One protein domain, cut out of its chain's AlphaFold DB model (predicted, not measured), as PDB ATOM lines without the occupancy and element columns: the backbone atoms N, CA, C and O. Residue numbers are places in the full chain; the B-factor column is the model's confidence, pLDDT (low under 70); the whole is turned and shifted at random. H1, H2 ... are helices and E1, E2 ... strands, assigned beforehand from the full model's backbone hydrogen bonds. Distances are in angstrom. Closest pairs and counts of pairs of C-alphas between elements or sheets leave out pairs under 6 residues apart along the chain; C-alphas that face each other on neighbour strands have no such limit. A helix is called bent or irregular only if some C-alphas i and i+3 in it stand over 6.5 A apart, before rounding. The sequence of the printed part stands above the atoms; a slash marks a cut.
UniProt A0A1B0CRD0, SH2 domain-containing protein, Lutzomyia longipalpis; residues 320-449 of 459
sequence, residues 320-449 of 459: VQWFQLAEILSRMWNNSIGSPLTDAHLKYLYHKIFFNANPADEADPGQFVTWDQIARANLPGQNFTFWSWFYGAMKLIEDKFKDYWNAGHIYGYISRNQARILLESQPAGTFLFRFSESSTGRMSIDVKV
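What this domain is: This is residues 320 to 449 of the 459 residues of the protein "SH2 domain-containing protein" of Lutzomyia longipalpis (UniProt A0A1B0CRD0). A small lobe, the hairpin E2 and E3 with H5 packed on it, stands at one end of the long axis; a larger lobe of crossed helices, H1, H2, H3 and H4, makes the rest. E1 lies at the far end of the larger lobe, paired with the first printed residues. The printed part has 130 residues, in the order H1 H2 E1 H3 H4 H5 E2 E3, mostly helix. It is compact, with a radius of gyration of the C-alphas of 14.6 A and spans of 43 by 31 by 26 A.

Where its parts are: Find E2, residues 431 to 435, 13.5 A long, and antiparallel E3, residues 443 to 447, ending at C-alpha 447 (130.776, 140.473, 60.522). H5 is residues 416 to 424, 12.2 A. H4, residues 386 to 406, 23.4 A, is irregular: C-alphas 400 and 403 are 8.4 A apart, with a kink of 89 degrees near residue 400. H1, residues 322 to 337, 21.9 A, starts at C-alpha 322 (129.505, 114.968, 80.501). H2 is residues 343 to 353, E1 368 to 370 and H3 371 to 376.

How they stand to each other: In the hairpin, N 432 and O 446 are within hydrogen-bond range at 3.0 A. The closest C-alphas of H5 and E3, Ala 419 and Asp 446, are 6.9 A apart; those of H4 and E2, Ala 393 and Phe 435, 6.8 A. H1, with residues 333 to 337 alone, touches H4 at a steep tilt of 40 degrees, closest at the C-alphas of Ile 337 and Glu 398, 5.5 A. H1 and H2 only just touch, with 3 pairs of C-alphas within 8 A, the closest Ala 326 and Leu 346, 6.4 A. H4, with residues 386 to 388 alone, touches H3, about perpendicular at 87 degrees, closest at the C-alphas of Phe 386 and Ile 374, 5.1 A. Every O i to N i+4 pair is within range in H1, H2, H3 and H5, and 14 of 17 in H4.

The domain as a whole: The C-alphas farthest apart, Val 320 and Ala 428, are 43.8 A apart. The printed part has no cut; the link H2 to E1 is long, and in it residues 356 to 359 have pLDDT under 70.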
ATOM      1  N   VAL A 320     126.477 113.673  87.070       97.44
ATOM      2  CA  VAL A 320     126.480 112.801  85.882       97.44
ATOM      3  C   VAL A 320     127.730 113.056  85.058       97.44
ATOM      4  O   VAL A 320     128.370 114.094  85.215       97.44
ATOM      5  N   GLN A 321     128.092 112.131  84.177       97.69
ATOM      6  CA  GLN A 321     129.230 112.335  83.280       97.69
ATOM      7  C   GLN A 321     128.826 113.215  82.092       97.69
ATOM      8  O   GLN A 321     127.686 113.158  81.623       97.69
ATOM      9  N   TRP A 322     129.760 114.028  81.592       97.00
ATOM     10  CA  TRP A 322     129.505 114.968  80.501       97.00
ATOM     11  C   TRP A 322     128.914 114.287  79.268       97.00
ATOM     12  O   TRP A 322     127.947 114.806  78.718       97.00
ATOM     13  N   PHE A 323     129.422 113.117  78.863       96.69
ATOM     14  CA  PHE A 323     128.891 112.425  77.683       96.69
ATOM     15  C   PHE A 323     127.393 112.110  77.811       96.69
ATOM     16  O   PHE A 323     126.651 112.265  76.842       96.69
ATOM     17  N   GLN A 324     126.933 111.739  79.013       96.81
ATOM     18  CA  GLN A 324     125.525 111.443  79.281       96.81
ATOM     19  C   GLN A 324     124.690 112.715  79.138       96.81
ATOM     20  O   GLN A 324     123.650 112.711  78.489       96.81
ATOM     21  N   LEU A 325     125.156 113.831  79.705       97.06
ATOM     22  CA  LEU A 325     124.460 115.108  79.578       97.06
ATOM     23  C   LEU A 325     124.456 115.627  78.136       97.06
ATOM     24  O   LEU A 325     123.420 116.088  77.663       97.06
ATOM     25  N   ALA A 326     125.580 115.538  77.431       97.12
ATOM     26  CA  ALA A 326     125.719 115.972  76.046       97.12
ATOM     27  C   ALA A 326     124.734 115.241  75.121       97.12
ATOM     28  O   ALA A 326     124.062 115.884  74.311       97.12
ATOM     29  N   GLU A 327     124.590 113.922  75.289       96.25
ATOM     30  CA  GLU A 327     123.602 113.120  74.563       96.25
ATOM     31  C   GLU A 327     122.178 113.630  74.821       96.25
ATOM     32  O   GLU A 327     121.414 113.860  73.881       96.25
ATOM     33  N   ILE A 328     121.830 113.878  76.087       95.94
ATOM     34  CA  ILE A 328     120.503 114.366  76.481       95.94
ATOM     35  C   ILE A 328     120.224 115.755  75.900       95.94
ATOM     36  O   ILE A 328     119.156 115.965  75.325       95.94
ATOM     37  N   LEU A 329     121.174 116.689  75.993       96.44
ATOM     38  CA  LEU A 329     121.039 118.036  75.426       96.44
ATOM     39  C   LEU A 329     120.863 117.983  73.902       96.44
ATOM     40  O   LEU A 329     119.977 118.652  73.369       96.44
ATOM     41  N   SER A 330     121.655 117.160  73.208       97.06
ATOM     42  CA  SER A 330     121.547 116.982  71.755       97.06
ATOM     43  C   SER A 330     120.211 116.357  71.355       97.06
ATOM     44  O   SER A 330     119.552 116.832  70.429       97.06
ATOM     45  N   ARG A 331     119.747 115.346  72.098       94.88
ATOM     46  CA  ARG A 331     118.452 114.698  71.867       94.88
ATOM     47  C   ARG A 331     117.287 115.654  72.095       94.88
ATOM     48  O   ARG A 331     116.368 115.700  71.285       94.88
ATOM     49  N   MET A 332     117.326 116.442  73.169       93.81
ATOM     50  CA  MET A 332     116.317 117.471  73.429       93.81
ATOM     51  C   MET A 332     116.260 118.514  72.315       93.81
ATOM     52  O   MET A 332     115.170 118.880  71.867       93.81
ATOM     53  N   TRP A 333     117.429 118.957  71.852       95.94
ATOM     54  CA  TRP A 333     117.545 119.885  70.736       95.94
ATOM     55  C   TRP A 333     116.942 119.286  69.460       95.94
ATOM     56  O   TRP A 333     116.066 119.896  68.850       95.94
ATOM     57  N   ASN A 334     117.312 118.046  69.123       95.88
ATOM     58  CA  ASN A 334     116.790 117.326  67.964       95.88
ATOM     59  C   ASN A 334     115.268 117.153  68.011       95.88
ATOM     60  O   ASN A 334     114.587 117.436  67.032       95.88
ATOM     61  N   ASN A 335     114.714 116.756  69.156       93.31
ATOM     62  CA  ASN A 335     113.272 116.551  69.298       93.31
ATOM     63  C   ASN A 335     112.473 117.853  69.124       93.31
ATOM     64  O   ASN A 335     111.353 117.824  68.619       93.31
ATOM     65  N   SER A 336     113.041 118.993  69.523       93.50
ATOM     66  CA  SER A 336     112.366 120.296  69.441       93.50
ATOM     67  C   SER A 336     112.538 120.941  68.054       93.50
ATOM     68  O   SER A 336     111.596 121.492  67.474       93.50
ATOM     69  N   ILE A 337     113.744 120.852  67.485       96.12
ATOM     70  CA  ILE A 337     114.172 121.638  66.316       96.12
ATOM     71  C   ILE A 337     114.290 120.785  65.043       96.12
ATOM     72  O   ILE A 337     114.105 121.313  63.950       96.12
ATOM     73  N   GLY A 338     114.475 119.470  65.150       94.12
ATOM     74  CA  GLY A 338     114.517 118.530  64.021       94.12
ATOM     75  C   GLY A 338     115.918 118.191  63.502       94.12
ATOM     76  O   GLY A 338     116.036 117.458  62.524       94.12
ATOM     77  N   SER A 339     116.970 118.706  64.136       93.75
ATOM     78  CA  SER A 339     118.361 118.330  63.865       93.75
ATOM     79  C   SER A 339     119.163 118.269  65.168       93.75
ATOM     80  O   SER A 339     118.905 119.077  66.061       93.75
ATOM     81  N   PRO A 340     120.115 117.332  65.329       95.00
ATOM     82  CA  PRO A 340     120.918 117.222  66.544       95.00
ATOM     83  C   PRO A 340     121.996 118.311  66.631       95.00
ATOM     84  O   PRO A 340     122.329 118.983  65.654       95.00
ATOM     85  N   LEU A 341     122.573 118.470  67.823       97.00
ATOM     86  CA  LEU A 341     123.765 119.294  68.008       97.00
ATOM     87  C   LEU A 341     124.982 118.604  67.379       97.00
ATOM     88  O   LEU A 341     125.143 117.394  67.510       97.00
ATOM     89  N   THR A 342     125.845 119.384  66.725       96.56
ATOM     90  CA  THR A 342     127.116 118.904  66.169       96.56
ATOM     91  C   THR A 342     128.169 118.754  67.268       96.56
ATOM     92  O   THR A 342     128.055 119.367  68.333       96.56
ATOM     93  N   ASP A 343     129.248 118.022  66.992       94.94
ATOM     94  CA  ASP A 343     130.376 117.891  67.926       94.94
ATOM     95  C   ASP A 343     130.992 119.249  68.285       94.94
ATOM     96  O   ASP A 343     131.351 119.490  69.437       94.94
ATOM     97  N   ALA A 344     131.038 120.185  67.331       93.75
ATOM     98  CA  ALA A 344     131.497 121.550  67.578       93.75
ATOM     99  C   ALA A 344     130.583 122.293  68.571       93.75
ATOM    100  O   ALA A 344     131.078 122.985  69.464       93.75
ATOM    101  N   HIS A 345     129.260 122.117  68.460       96.75
ATOM    102  CA  HIS A 345     128.312 122.677  69.425       96.75
ATOM    103  C   HIS A 345     128.506 122.056  70.809       96.75
ATOM    104  O   HIS A 345     128.573 122.782  71.799       96.75
ATOM    105  N   LEU A 346     128.632 120.728  70.892       96.81
ATOM    106  CA  LEU A 346     128.842 120.029  72.161       96.81
ATOM    107  C   LEU A 346     130.164 120.443  72.816       96.81
ATOM    108  O   LEU A 346     130.180 120.742  74.007       96.81
ATOM    109  N   LYS A 347     131.249 120.576  72.046       93.50
ATOM    110  CA  LYS A 347     132.529 121.098  72.545       93.50
ATOM    111  C   LYS A 347     132.381 122.516  73.100       93.50
ATOM    112  O   LYS A 347     132.859 122.799  74.196       93.50
ATOM    113  N   TYR A 348     131.659 123.399  72.408       94.38
ATOM    114  CA  TYR A 348     131.371 124.737  72.933       94.38
ATOM    115  C   TYR A 348     130.607 124.685  74.266       94.38
ATOM    116  O   TYR A 348     130.970 125.383  75.214       94.38
ATOM    117  N   LEU A 349     129.571 123.846  74.363       95.69
ATOM    118  CA  LEU A 349     128.783 123.684  75.588       95.69
ATOM    119  C   LEU A 349     129.622 123.136  76.751       95.69
ATOM    120  O   LEU A 349     129.469 123.624  77.870       95.69
ATOM    121  N   TYR A 350     130.537 122.200  76.483       95.31
ATOM    122  CA  TYR A 350     131.483 121.673  77.468       95.31
ATOM    123  C   TYR A 350     132.305 122.799  78.102       95.31
ATOM    124  O   TYR A 350     132.234 123.015  79.311       95.31
ATOM    125  N   HIS A 351     133.012 123.592  77.289       91.69
ATOM    126  CA  HIS A 351     133.817 124.711  77.799       91.69
ATOM    127  C   HIS A 351     132.961 125.794  78.461       91.69
ATOM    128  O   HIS A 351     133.424 126.494  79.359       91.69
ATOM    129  N   LYS A 352     131.696 125.927  78.044       91.88
ATOM    130  CA  LYS A 352     130.762 126.848  78.685       91.88
ATOM    131  C   LYS A 352     130.305 126.374  80.063       91.88
ATOM    132  O   LYS A 352     129.963 127.221  80.867       91.88
ATOM    133  N   ILE A 353     130.264 125.078  80.358       91.94
ATOM    134  CA  ILE A 353     129.984 124.586  81.721       91.94
ATOM    135  C   ILE A 353     131.263 124.611  82.560       91.94
ATOM    136  O   ILE A 353     131.253 125.035  83.717       91.94
ATOM    137  N   PHE A 354     132.378 124.186  81.966       90.56
ATOM    138  CA  PHE A 354     133.674 124.061  82.621       90.56
ATOM    139  C   PHE A 354     134.569 125.264  82.315       90.56
ATOM    140  O   PHE A 354     135.596 125.133  81.661       90.56
ATOM    141  N   PHE A 355     134.198 126.436  82.834       75.19
ATOM    142  CA  PHE A 355     134.854 127.738  82.603       75.19
ATOM    143  C   PHE A 355     136.386 127.785  82.734       75.19
ATOM    144  O   PHE A 355     137.002 128.715  82.221       75.19
ATOM    145  N   ASN A 356     136.995 126.819  83.427       67.12
ATOM    146  CA  ASN A 356     138.440 126.730  83.640       67.12
ATOM    147  C   ASN A 356     139.171 125.874  82.587       67.12
ATOM    148  O   ASN A 356     140.396 125.801  82.631       67.12
ATOM    149  N   ALA A 357     138.455 125.212  81.675       64.25
ATOM    150  CA  ALA A 357     139.057 124.437  80.594       64.25
ATOM    151  C   ALA A 357     139.628 125.383  79.529       64.25
ATOM    152  O   ALA A 357     138.959 126.337  79.115       64.25
ATOM    153  N   ASN A 358     140.849 125.124  79.057       66.69
ATOM    154  CA  ASN A 358     141.414 125.894  77.957       66.69
ATOM    155  C   ASN A 358     140.570 125.614  76.696       66.69
ATOM    156  O   ASN A 358     140.273 124.453  76.425       66.69
ATOM    157  N   PRO A 359     140.170 126.622  75.898       67.88
ATOM    158  CA  PRO A 359     139.400 126.398  74.667       67.88
ATOM    159  C   PRO A 359     140.074 125.479  73.633       67.88
ATOM    160  O   PRO A 359     139.420 125.048  72.684       67.88
ATOM    161  N   ALA A 360     141.382 125.238  73.775       70.94
ATOM    162  CA  ALA A 360     142.141 124.289  72.967       70.94
ATOM    163  C   ALA A 360     142.053 122.838  73.476       70.94
ATOM    164  O   ALA A 360     142.375 121.924  72.717       70.94
ATOM    165  N   ASP A 361     141.626 122.621  74.722       79.44
ATOM    166  CA  ASP A 361     141.519 121.287  75.307       79.44
ATOM    167  C   ASP A 361     140.397 120.497  74.624       79.44
ATOM    168  O   ASP A 361     139.369 121.042  74.209       79.44
ATOM    169  N   GLU A 362     140.590 119.187  74.497       85.44
ATOM    170  CA  GLU A 362     139.493 118.303  74.124       85.44
ATOM    171  C   GLU A 362     138.523 118.127  75.292       85.44
ATOM    172  O   GLU A 362     138.910 118.168  76.461       85.44
ATOM    173  N   ALA A 363     137.244 117.934  74.970       87.00
ATOM    174  CA  ALA A 363     136.240 117.666  75.987       87.00
ATOM    175  C   ALA A 363     136.497 116.288  76.608       87.00
ATOM    176  O   ALA A 363     136.447 115.284  75.901       87.00
ATOM    177  N   ASP A 364     136.732 116.228  77.921       92.25
ATOM    178  CA  ASP A 364     136.763 114.953  78.640       92.25
ATOM    179  C   ASP A 364     135.324 114.421  78.789       92.25
ATOM    180  O   ASP A 364     134.531 115.004  79.541       92.25
ATOM    181  N   PRO A 365     134.953 113.320  78.101       92.25
ATOM    182  CA  PRO A 365     133.614 112.751  78.201       92.25
ATOM    183  C   PRO A 365     133.289 112.266  79.620       92.25
ATOM    184  O   PRO A 365     132.121 112.285  80.009       92.25
ATOM    185  N   GLY A 366     134.298 111.844  80.390       95.25
ATOM    186  CA  GLY A 366     134.153 111.308  81.741       95.25
ATOM    187  C   GLY A 366     134.023 112.371  82.832       95.25
ATOM    188  O   GLY A 366     133.684 112.019  83.966       95.25
ATOM    189  N   GLN A 367     134.245 113.648  82.504       95.38
ATOM    190  CA  GLN A 367     134.176 114.753  83.454       95.38
ATOM    191  C   GLN A 367     132.783 114.844  84.088       95.38
ATOM    192  O   GLN A 367     131.765 114.900  83.395       95.38
ATOM    193  N   PHE A 368     132.734 114.902  85.419       96.62
ATOM    194  CA  PHE A 368     131.474 115.012  86.147       96.62
ATOM    195  C   PHE A 368     130.904 116.433  86.106       96.62
ATOM    196  O   PHE A 368     131.606 117.418  86.336       96.62
ATOM    197  N   VAL A 369     129.598 116.506  85.867       96.38
ATOM    198  CA  VAL A 369     128.765 117.706  85.907       96.38
ATOM    199  C   VAL A 369     127.794 117.579  87.075       96.38
ATOM    200  O   VAL A 369     127.116 116.559  87.208       96.38
ATOM    201  N   THR A 370     127.692 118.611  87.906       95.56
ATOM    202  CA  THR A 370     126.716 118.660  89.002       95.56
ATOM    203  C   THR A 370     125.429 119.359  88.574       95.56
ATOM    204  O   THR A 370     125.430 120.243  87.713       95.56
ATOM    205  N   TRP A 371     124.313 119.025  89.224       93.31
ATOM    206  CA  TRP A 371     123.054 119.750  89.019       93.31
ATOM    207  C   TRP A 371     123.177 121.258  89.331       93.31
ATOM    208  O   TRP A 371     122.550 122.085  88.664       93.31
ATOM    209  N   ASP A 372     124.036 121.635  90.290       91.94
ATOM    210  CA  ASP A 372     124.335 123.040  90.585       91.94
ATOM    211  C   ASP A 372     124.868 123.783  89.364       91.94
ATOM    212  O   ASP A 372     124.345 124.841  89.025       91.94
ATOM    213  N   GLN A 373     125.856 123.214  88.673       93.75
ATOM    214  CA  GLN A 373     126.474 123.834  87.497       93.75
ATOM    215  C   GLN A 373     125.482 124.038  86.345       93.75
ATOM    216  O   GLN A 373     125.661 124.938  85.525       93.75
ATOM    217  N   ILE A 374     124.430 123.221  86.286       93.19
ATOM    218  CA  ILE A 374     123.427 123.283  85.227       93.19
ATOM    219  C   ILE A 374     122.331 124.291  85.539       93.19
ATOM    220  O   ILE A 374     122.045 125.150  84.704       93.19
ATOM    221  N   ALA A 375     121.713 124.201  86.714       90.50
ATOM    222  CA  ALA A 375     120.431 124.856  86.961       90.50
ATOM    223  C   ALA A 375     120.364 125.711  88.235       90.50
ATOM    224  O   ALA A 375     119.334 126.349  88.447       90.50
ATOM    225  N   ARG A 376     121.414 125.763  89.074       88.31
ATOM    226  CA  ARG A 376     121.408 126.596  90.301       88.31
ATOM    227  C   ARG A 376     122.469 127.692  90.312       88.31
ATOM    228  O   ARG A 376     122.163 128.824  90.673       88.31
ATOM    229  N   ALA A 377     123.700 127.385  89.916       91.31
ATOM    230  CA  ALA A 377     124.792 128.343  89.861       91.31
ATOM    231  C   ALA A 377     124.725 129.175  88.573       91.31
ATOM    232  O   ALA A 377     124.568 128.643  87.471       91.31
ATOM    233  N   ASN A 378     124.875 130.492  88.711       93.06
ATOM    234  CA  ASN A 378     125.045 131.366  87.558       93.06
ATOM    235  C   ASN A 378     126.403 131.124  86.901       93.06
ATOM    236  O   ASN A 378     127.398 130.849  87.577       93.06
ATOM    237  N   LEU A 379     126.451 131.292  85.581       92.06
ATOM    238  CA  LEU A 379     127.716 131.283  84.860       92.06
ATOM    239  C   LEU A 379     128.593 132.468  85.324       92.06
ATOM    240  O   LEU A 379     128.059 133.554  85.560       92.06
ATOM    241  N   PRO A 380     129.926 132.313  85.447       89.81
ATOM    242  CA  PRO A 380     130.838 133.387  85.814       89.81
ATOM    243  C   PRO A 380     130.628 134.652  84.983       89.81
ATOM    244  O   PRO A 380     130.612 134.629  83.751       89.81
ATOM    245  N   GLY A 381     130.453 135.776  85.680       87.94
ATOM    246  CA  GLY A 381     130.203 137.077  85.061       87.94
ATOM    247  C   GLY A 381     128.813 137.242  84.433       87.94
ATOM    248  O   GLY A 381     128.578 138.261  83.789       87.94
ATOM    249  N   GLN A 382     127.901 136.280  84.608       92.38
ATOM    250  CA  GLN A 382     126.522 136.334  84.120       92.38
ATOM    251  C   GLN A 382     125.518 136.291  85.277       92.38
ATOM    252  O   GLN A 382     125.829 135.893  86.398       92.38
ATOM    253  N   ASN A 383     124.280 136.687  84.992       92.81
ATOM    254  CA  ASN A 383     123.152 136.640  85.926       92.81
ATOM    255  C   ASN A 383     122.156 135.511  85.603       92.81
ATOM    256  O   ASN A 383     121.001 135.579  86.018       92.81
ATOM    257  N   PHE A 384     122.593 134.509  84.841       92.75
ATOM    258  CA  PHE A 384     121.795 133.361  84.425       92.75
ATOM    259  C   PHE A 384     122.601 132.062  84.541       92.75
ATOM    260  O   PHE A 384     123.835 132.069  84.493       92.75
ATOM    261  N   THR A 385     121.890 130.945  84.676       94.19
ATOM    262  CA  THR A 385     122.458 129.590  84.751       94.19
ATOM    263  C   THR A 385     122.774 129.040  83.358       94.19
ATOM    264  O   THR A 385     122.334 129.587  82.341       94.19
ATOM    265  N   PHE A 386     123.516 127.930  83.291       95.38
ATOM    266  CA  PHE A 386     123.777 127.250  82.018       95.38
ATOM    267  C   PHE A 386     122.467 126.837  81.343       95.38
ATOM    268  O   PHE A 386     122.263 127.112  80.159       95.38
ATOM    269  N   TRP A 387     121.565 126.226  82.115       95.25
ATOM    270  CA  TRP A 387     120.263 125.785  81.640       95.25
ATOM    271  C   TRP A 387     119.444 126.934  81.067       95.25
ATOM    272  O   TRP A 387     118.922 126.806  79.965       95.25
ATOM    273  N   SER A 388     119.375 128.066  81.772       94.06
ATOM    274  CA  SER A 388     118.619 129.238  81.321       94.06
ATOM    275  C   SER A 388     119.051 129.716  79.945       94.06
ATOM    276  O   SER A 388     118.244 129.977  79.049       94.06
ATOM    277  N   TRP A 389     120.363 129.773  79.753       95.62
ATOM    278  CA  TRP A 389     120.944 130.193  78.497       95.62
ATOM    279  C   TRP A 389     120.727 129.166  77.378       95.62
ATOM    280  O   TRP A 389     120.309 129.553  76.285       95.62
ATOM    281  N   PHE A 390     120.929 127.875  77.658       96.56
ATOM    282  CA  PHE A 390     120.704 126.796  76.691       96.56
ATOM    283  C   PHE A 390     119.227 126.702  76.280       96.56
ATOM    284  O   PHE A 390     118.899 126.716  75.093       96.56
ATOM    285  N   TYR A 391     118.320 126.668  77.259       94.94
ATOM    286  CA  TYR A 391     116.879 126.587  77.038       94.94
ATOM    287  C   TYR A 391     116.352 127.824  76.307       94.94
ATOM    288  O   TYR A 391     115.550 127.699  75.382       94.94
ATOM    289  N   GLY A 392     116.847 129.017  76.653       95.06
ATOM    290  CA  GLY A 392     116.513 130.250  75.945       95.06
ATOM    291  C   GLY A 392     116.938 130.224  74.474       95.06
ATOM    292  O   GLY A 392     116.174 130.657  73.613       95.06
ATOM    293  N   ALA A 393     118.127 129.697  74.163       96.56
ATOM    294  CA  ALA A 393     118.573 129.505  72.781       96.56
ATOM    295  C   ALA A 393     117.698 128.482  72.039       96.56
ATOM    296  O   ALA A 393     117.265 128.747  70.918       96.56
ATOM    297  N   MET A 394     117.376 127.357  72.682       96.19
ATOM    298  CA  MET A 394     116.504 126.326  72.115       96.19
ATOM    299  C   MET A 394     115.124 126.892  71.773       96.19
ATOM    300  O   MET A 394     114.671 126.730  70.644       96.19
ATOM    301  N   LYS A 395     114.498 127.630  72.699       95.06
ATOM    302  CA  LYS A 395     113.199 128.282  72.476       95.06
ATOM    303  C   LYS A 395     113.248 129.339  71.383       95.06
ATOM    304  O   LYS A 395     112.345 129.406  70.559       95.06
ATOM    305  N   LEU A 396     114.318 130.132  71.325       96.31
ATOM    306  CA  LEU A 396     114.503 131.108  70.253       96.31
ATOM    307  C   LEU A 396     114.495 130.439  68.872       96.31
ATOM    308  O   LEU A 396     113.847 130.944  67.954       96.31
ATOM    309  N   ILE A 397     115.220 129.328  68.719       97.81
ATOM    310  CA  ILE A 397     115.250 128.588  67.457       97.81
ATOM    311  C   ILE A 397     113.901 127.928  67.194       97.81
ATOM    312  O   ILE A 397     113.340 128.146  66.125       97.81
ATOM    313  N   GLU A 398     113.365 127.184  68.160       96.56
ATOM    314  CA  GLU A 398     112.087 126.476  68.045       96.56
ATOM    315  C   GLU A 398     110.948 127.410  67.609       96.56
ATOM    316  O   GLU A 398     110.231 127.088  66.663       96.56
ATOM    317  N   ASP A 399     110.832 128.582  68.239       95.69
ATOM    318  CA  ASP A 399     109.703 129.492  68.035       95.69
ATOM    319  C   ASP A 399     109.855 130.385  66.793       95.69
ATOM    320  O   ASP A 399     108.850 130.839  66.242       95.69
ATOM    321  N   LYS A 400     111.089 130.721  66.378       96.38
ATOM    322  CA  LYS A 400     111.321 131.794  65.385       96.38
ATOM    323  C   LYS A 400     112.248 131.447  64.229       96.38
ATOM    324  O   LYS A 400     112.138 132.075  63.181       96.38
ATOM    325  N   PHE A 401     113.183 130.516  64.406       96.75
ATOM    326  CA  PHE A 401     114.285 130.317  63.453       96.75
ATOM    327  C   PHE A 401     114.548 128.849  63.099       96.75
ATOM    328  O   PHE A 401     115.627 128.520  62.605       96.75
ATOM    329  N   LYS A 402     113.571 127.969  63.325       96.81
ATOM    330  CA  LYS A 402     113.687 126.520  63.123       96.81
ATOM    331  C   LYS A 402     114.125 126.167  61.700       96.81
ATOM    332  O   LYS A 402     115.078 125.412  61.528       96.81
ATOM    333  N   ASP A 403     113.503 126.783  60.698       96.88
ATOM    334  CA  ASP A 403     113.823 126.528  59.288       96.88
ATOM    335  C   ASP A 403     115.238 127.001  58.923       96.88
ATOM    336  O   ASP A 403     115.981 126.289  58.255       96.88
ATOM    337  N   TYR A 404     115.657 128.164  59.433       97.00
ATOM    338  CA  TYR A 404     117.001 128.704  59.203       97.00
ATOM    339  C   TYR A 404     118.093 127.866  59.874       97.00
ATOM    340  O   TYR A 404     119.168 127.690  59.302       97.00
ATOM    341  N   TRP A 405     117.822 127.342  61.072       97.06
ATOM    342  CA  TRP A 405     118.717 126.405  61.743       97.06
ATOM    343  C   TRP A 405     118.877 125.123  60.922       97.06
ATOM    344  O   TRP A 405     119.999 124.733  60.608       97.06
ATOM    345  N   ASN A 406     117.765 124.506  60.511       96.50
ATOM    346  CA  ASN A 406     117.787 123.254  59.749       96.50
ATOM    347  C   ASN A 406     118.384 123.415  58.340       96.50
ATOM    348  O   ASN A 406     118.946 122.463  57.806       96.50
ATOM    349  N   ALA A 407     118.320 124.616  57.758       96.69
ATOM    350  CA  ALA A 407     118.995 124.960  56.507       96.69
ATOM    351  C   ALA A 407     120.497 125.289  56.673       96.69
ATOM    352  O   ALA A 407     121.174 125.578  55.687       96.69
ATOM    353  N   GLY A 408     121.034 125.275  57.900       95.56
ATOM    354  CA  GLY A 408     122.445 125.565  58.175       95.56
ATOM    355  C   GLY A 408     122.820 127.051  58.093       95.56
ATOM    356  O   GLY A 408     123.996 127.381  57.971       95.56
ATOM    357  N   HIS A 409     121.847 127.966  58.161       96.00
ATOM    358  CA  HIS A 409     122.091 129.416  58.096       96.00
ATOM    359  C   HIS A 409     122.525 130.031  59.435       96.00
ATOM    360  O   HIS A 409     122.970 131.178  59.476       96.00
ATOM    361  N   ILE A 410     122.390 129.290  60.536       96.94
ATOM    362  CA  ILE A 410     122.746 129.738  61.883       96.94
ATOM    363  C   ILE A 410     123.882 128.862  62.399       96.94
ATOM    364  O   ILE A 410     123.722 127.653  62.516       96.94
ATOM    365  N   TYR A 411     125.011 129.483  62.750       95.94
ATOM    366  CA  TYR A 411     126.146 128.774  63.345       95.94
ATOM    367  C   TYR A 411     125.875 128.432  64.818       95.94
ATOM    368  O   TYR A 411     126.257 127.380  65.310       95.94
ATOM    369  N   GLY A 412     125.186 129.318  65.545       96.81
ATOM    370  CA  GLY A 412     124.654 129.017  66.874       96.81
ATOM    371  C   GLY A 412     125.711 128.973  67.975       96.81
ATOM    372  O   GLY A 412     126.083 130.013  68.519       96.81
ATOM    373  N   TYR A 413     126.142 127.772  68.359       96.44
ATOM    374  CA  TYR A 413     127.030 127.551  69.503       96.44
ATOM    375  C   TYR A 413     128.502 127.706  69.115       96.44
ATOM    376  O   TYR A 413     129.173 126.746  68.749       96.44
ATOM    377  N   ILE A 414     128.999 128.939  69.204       94.62
ATOM    378  CA  ILE A 414     130.395 129.299  68.941       94.62
ATOM    379  C   ILE A 414     130.789 130.518  69.779       94.62
ATOM    380  O   ILE A 414     129.968 131.412  70.009       94.62
ATOM    381  N   SER A 415     132.046 130.570  70.238       92.19
ATOM    382  CA  SER A 415     132.526 131.724  71.005       92.19
ATOM    383  C   SER A 415     132.754 132.953  70.129       92.19
ATOM    384  O   SER A 415     133.069 132.830  68.945       92.19
ATOM    385  N   ARG A 416     132.704 134.155  70.715       91.88
ATOM    386  CA  ARG A 416     133.076 135.395  70.006       91.88
ATOM    387  C   ARG A 416     134.489 135.312  69.418       91.88
ATOM    388  O   ARG A 416     134.721 135.773  68.304       91.88
ATOM    389  N   ASN A 417     135.427 134.715  70.155       90.88
ATOM    390  CA  ASN A 417     136.807 134.564  69.701       90.88
ATOM    391  C   ASN A 417     136.917 133.595  68.513       90.88
ATOM    392  O   ASN A 417     137.529 133.932  67.506       90.88
ATOM    393  N   GLN A 418     136.278 132.424  68.590       91.06
ATOM    394  CA  GLN A 418     136.266 131.466  67.478       91.06
ATOM    395  C   GLN A 418     135.551 132.036  66.251       91.06
ATOM    396  O   GLN A 418     136.061 131.898  65.145       91.06
ATOM    397  N   ALA A 419     134.423 132.731  66.430       93.44
ATOM    398  CA  ALA A 419     133.723 133.402  65.339       93.44
ATOM    399  C   ALA A 419     134.627 134.430  64.643       93.44
ATOM    400  O   ALA A 419     134.712 134.450  63.418       93.44
ATOM    401  N   ARG A 420     135.365 135.236  65.421       92.38
ATOM    402  CA  ARG A 420     136.358 136.171  64.884       92.38
ATOM    403  C   ARG A 420     137.439 135.447  64.075       92.38
ATOM    404  O   ARG A 420     137.690 135.855  62.948       92.38
ATOM    405  N   ILE A 421     138.038 134.386  64.618       92.56
ATOM    406  CA  ILE A 421     139.082 133.602  63.934       92.56
ATOM    407  C   ILE A 421     138.550 133.002  62.624       92.56
ATOM    408  O   ILE A 421     139.213 133.097  61.594       92.56
ATOM    409  N   LEU A 422     137.335 132.442  62.624       92.88
ATOM    410  CA  LEU A 422     136.711 131.897  61.413       92.88
ATOM    411  C   LEU A 422     136.492 132.966  60.339       92.88
ATOM    412  O   LEU A 422     136.663 132.684  59.158       92.88
ATOM    413  N   LEU A 423     136.121 134.183  60.744       94.75
ATOM    414  CA  LEU A 423     135.872 135.308  59.841       94.75
ATOM    415  C   LEU A 423     137.157 136.015  59.382       94.75
ATOM    416  O   LEU A 423     137.121 136.768  58.408       94.75
ATOM    417  N   GLU A 424     138.293 135.819  60.058       92.81
ATOM    418  CA  GLU A 424     139.534 136.540  59.760       92.81
ATOM    419  C   GLU A 424     140.059 136.261  58.349       92.81
ATOM    420  O   GLU A 424     140.507 137.206  57.691       92.81
ATOM    421  N   SER A 425     139.935 135.014  57.886       90.06
ATOM    422  CA  SER A 425     140.343 134.547  56.554       90.06
ATOM    423  C   SER A 425     139.275 134.723  55.468       90.06
ATOM    424  O   SER A 425     139.521 134.382  54.313       90.06
ATOM    425  N   GLN A 426     138.097 135.252  55.812       95.62
ATOM    426  CA  GLN A 426     136.967 135.374  54.890       95.62
ATOM    427  C   GLN A 426     136.919 136.748  54.202       95.62
ATOM    428  O   GLN A 426     137.455 137.732  54.729       95.62
ATOM    429  N   PRO A 427     136.247 136.862  53.039       95.19
ATOM    430  CA  PRO A 427     136.006 138.146  52.384       95.19
ATOM    431  C   PRO A 427     135.233 139.130  53.276       95.19
ATOM    432  O   PRO A 427     134.368 138.735  54.064       95.19
ATOM    433  N   ALA A 428     135.502 140.430  53.123       94.69
ATOM    434  CA  ALA A 428     134.728 141.470  53.800       94.69
ATOM    435  C   ALA A 428     133.240 141.392  53.415       94.69
ATOM    436  O   ALA A 428     132.902 141.152  52.260       94.69
ATOM    437  N   GLY A 429     132.360 141.591  54.394       93.19
ATOM    438  CA  GLY A 429     130.918 141.379  54.265       93.19
ATOM    439  C   GLY A 429     130.458 139.974  54.662       93.19
ATOM    440  O   GLY A 429     129.264 139.781  54.866       93.19
ATOM    441  N   THR A 430     131.372 139.011  54.844       96.31
ATOM    442  CA  THR A 430     131.025 137.698  55.410       96.31
ATOM    443  C   THR A 430     130.591 137.862  56.861       96.31
ATOM    444  O   THR A 430     131.253 138.558  57.637       96.31
ATOM    445  N   PHE A 431     129.497 137.210  57.241       96.38
ATOM    446  CA  PHE A 431     128.978 137.237  58.600       96.38
ATOM    447  C   PHE A 431     128.466 135.869  59.031       96.38
ATOM    448  O   PHE A 431     128.215 134.996  58.203       96.38
ATOM    449  N   LEU A 432     128.290 135.697  60.338       96.69
ATOM    450  CA  LEU A 432     127.623 134.533  60.905       96.69
ATOM    451  C   LEU A 432     126.711 134.928  62.064       96.69
ATOM    452  O   LEU A 432     126.937 135.933  62.743       96.69
ATOM    453  N   PHE A 433     125.695 134.101  62.294       97.38
ATOM    454  CA  PHE A 433     124.819 134.193  63.454       97.38
ATOM    455  C   PHE A 433     125.279 133.232  64.550       97.38
ATOM    456  O   PHE A 433     125.404 132.030  64.310       97.38
ATOM    457  N   ARG A 434     125.465 133.745  65.769       96.62
ATOM    458  CA  ARG A 434     125.762 132.937  66.963       96.62
ATOM    459  C   ARG A 434     124.874 133.315  68.134       96.62
ATOM    460  O   ARG A 434     124.391 134.442  68.210       96.62
ATOM    461  N   PHE A 435     124.695 132.420  69.095       97.31
ATOM    462  CA  PHE A 435     124.001 132.766  70.331       97.31
ATOM    463  C   PHE A 435     124.803 133.793  71.140       97.31
ATOM    464  O   PHE A 435     126.038 133.788  71.171       97.31
ATOM    465  N   SER A 436     124.091 134.718  71.783       94.31
ATOM    466  CA  SER A 436     124.714 135.725  72.636       94.31
ATOM    467  C   SER A 436     125.327 135.059  73.865       94.31
ATOM    468  O   SER A 436     124.677 134.279  74.554       94.31
ATOM    469  N   GLU A 437     126.581 135.383  74.173       89.94
ATOM    470  CA  GLU A 437     127.257 134.878  75.372       89.94
ATOM    471  C   GLU A 437     126.790 135.569  76.654       89.94
ATOM    472  O   GLU A 437     126.944 134.996  77.728       89.94
ATOM    473  N   SER A 438     126.238 136.779  76.532       88.75
ATOM    474  CA  SER A 438     125.917 137.679  77.646       88.75
ATOM    475  C   SER A 438     124.417 137.907  77.836       88.75
ATOM    476  O   SER A 438     124.002 138.815  78.555       88.75
ATOM    477  N   SER A 439     123.567 137.180  77.111       91.69
ATOM    478  CA  SER A 439     122.114 137.313  77.217       91.69
ATOM    479  C   SER A 439     121.426 136.013  76.827       91.69
ATOM    480  O   SER A 439     121.760 135.418  75.804       91.69
ATOM    481  N   THR A 440     120.432 135.605  77.608       92.12
ATOM    482  CA  THR A 440     119.600 134.434  77.315       92.12
ATOM    483  C   THR A 440     118.645 134.720  76.154       92.12
ATOM    484  O   THR A 440     118.170 135.847  75.987       92.12
ATOM    485  N   GLY A 441     118.393 133.715  75.306       93.12
ATOM    486  CA  GLY A 441     117.409 133.808  74.217       93.12
ATOM    487  C   GLY A 441     117.678 134.906  73.180       93.12
ATOM    488  O   GLY A 441     116.740 135.419  72.569       93.12
ATOM    489  N   ARG A 442     118.943 135.299  72.983       94.44
ATOM    490  CA  ARG A 442     119.353 136.292  71.977       94.44
ATOM    491  C   ARG A 442     120.426 135.741  71.051       94.44
ATOM    492  O   ARG A 442     121.251 134.922  71.450       94.44
ATOM    493  N   MET A 443     120.443 136.262  69.832       95.38
ATOM    494  CA  MET A 443     121.440 135.967  68.810       95.38
ATOM    495  C   MET A 443     122.264 137.229  68.530       95.38
ATOM    496  O   MET A 443     121.773 138.346  68.677       95.38
ATOM    497  N   SER A 444     123.529 137.056  68.178       95.56
ATOM    498  CA  SER A 444     124.456 138.106  67.768       95.56
ATOM    499  C   SER A 444     124.926 137.838  66.343       95.56
ATOM    500  O   SER A 444     124.959 136.687  65.904       95.56
ATOM    501  N   ILE A 445     125.301 138.909  65.651       96.06
ATOM    502  CA  ILE A 445     125.892 138.858  64.316       96.06
ATOM    503  C   ILE A 445     127.347 139.291  64.446       96.06
ATOM    504  O   ILE A 445     127.621 140.376  64.960       96.06
ATOM    505  N   ASP A 446     128.265 138.456  63.976       94.12
ATOM    506  CA  ASP A 446     129.669 138.824  63.817       94.12
ATOM    507  C   ASP A 446     129.954 138.967  62.321       94.12
ATOM    508  O   ASP A 446     129.594 138.090  61.537       94.12
ATOM    509  N   VAL A 447     130.557 140.091  61.926       94.31
ATOM    510  CA  VAL A 447     130.776 140.473  60.522       94.31
ATOM    511  C   VAL A 447     132.252 140.796  60.305       94.31
ATOM    512  O   VAL A 447     132.846 141.563  61.066       94.31
ATOM    513  N   LYS A 448     132.846 140.270  59.231       92.88
ATOM    514  CA  LYS A 448     134.153 140.714  58.746       92.88
ATOM    515  C   LYS A 448     133.992 142.053  58.033       92.88
ATOM    516  O   LYS A 448     133.461 142.118  56.928       92.88
ATOM    517  N   VAL A 449     134.484 143.124  58.645       88.81
ATOM    518  CA  VAL A 449     134.502 144.463  58.038       88.81
ATOM    519  C   VAL A 449     135.867 144.715  57.389       88.81
ATOM    520  O   VAL A 449     136.888 144.199  57.853       88.81
TER     521      VAL A 449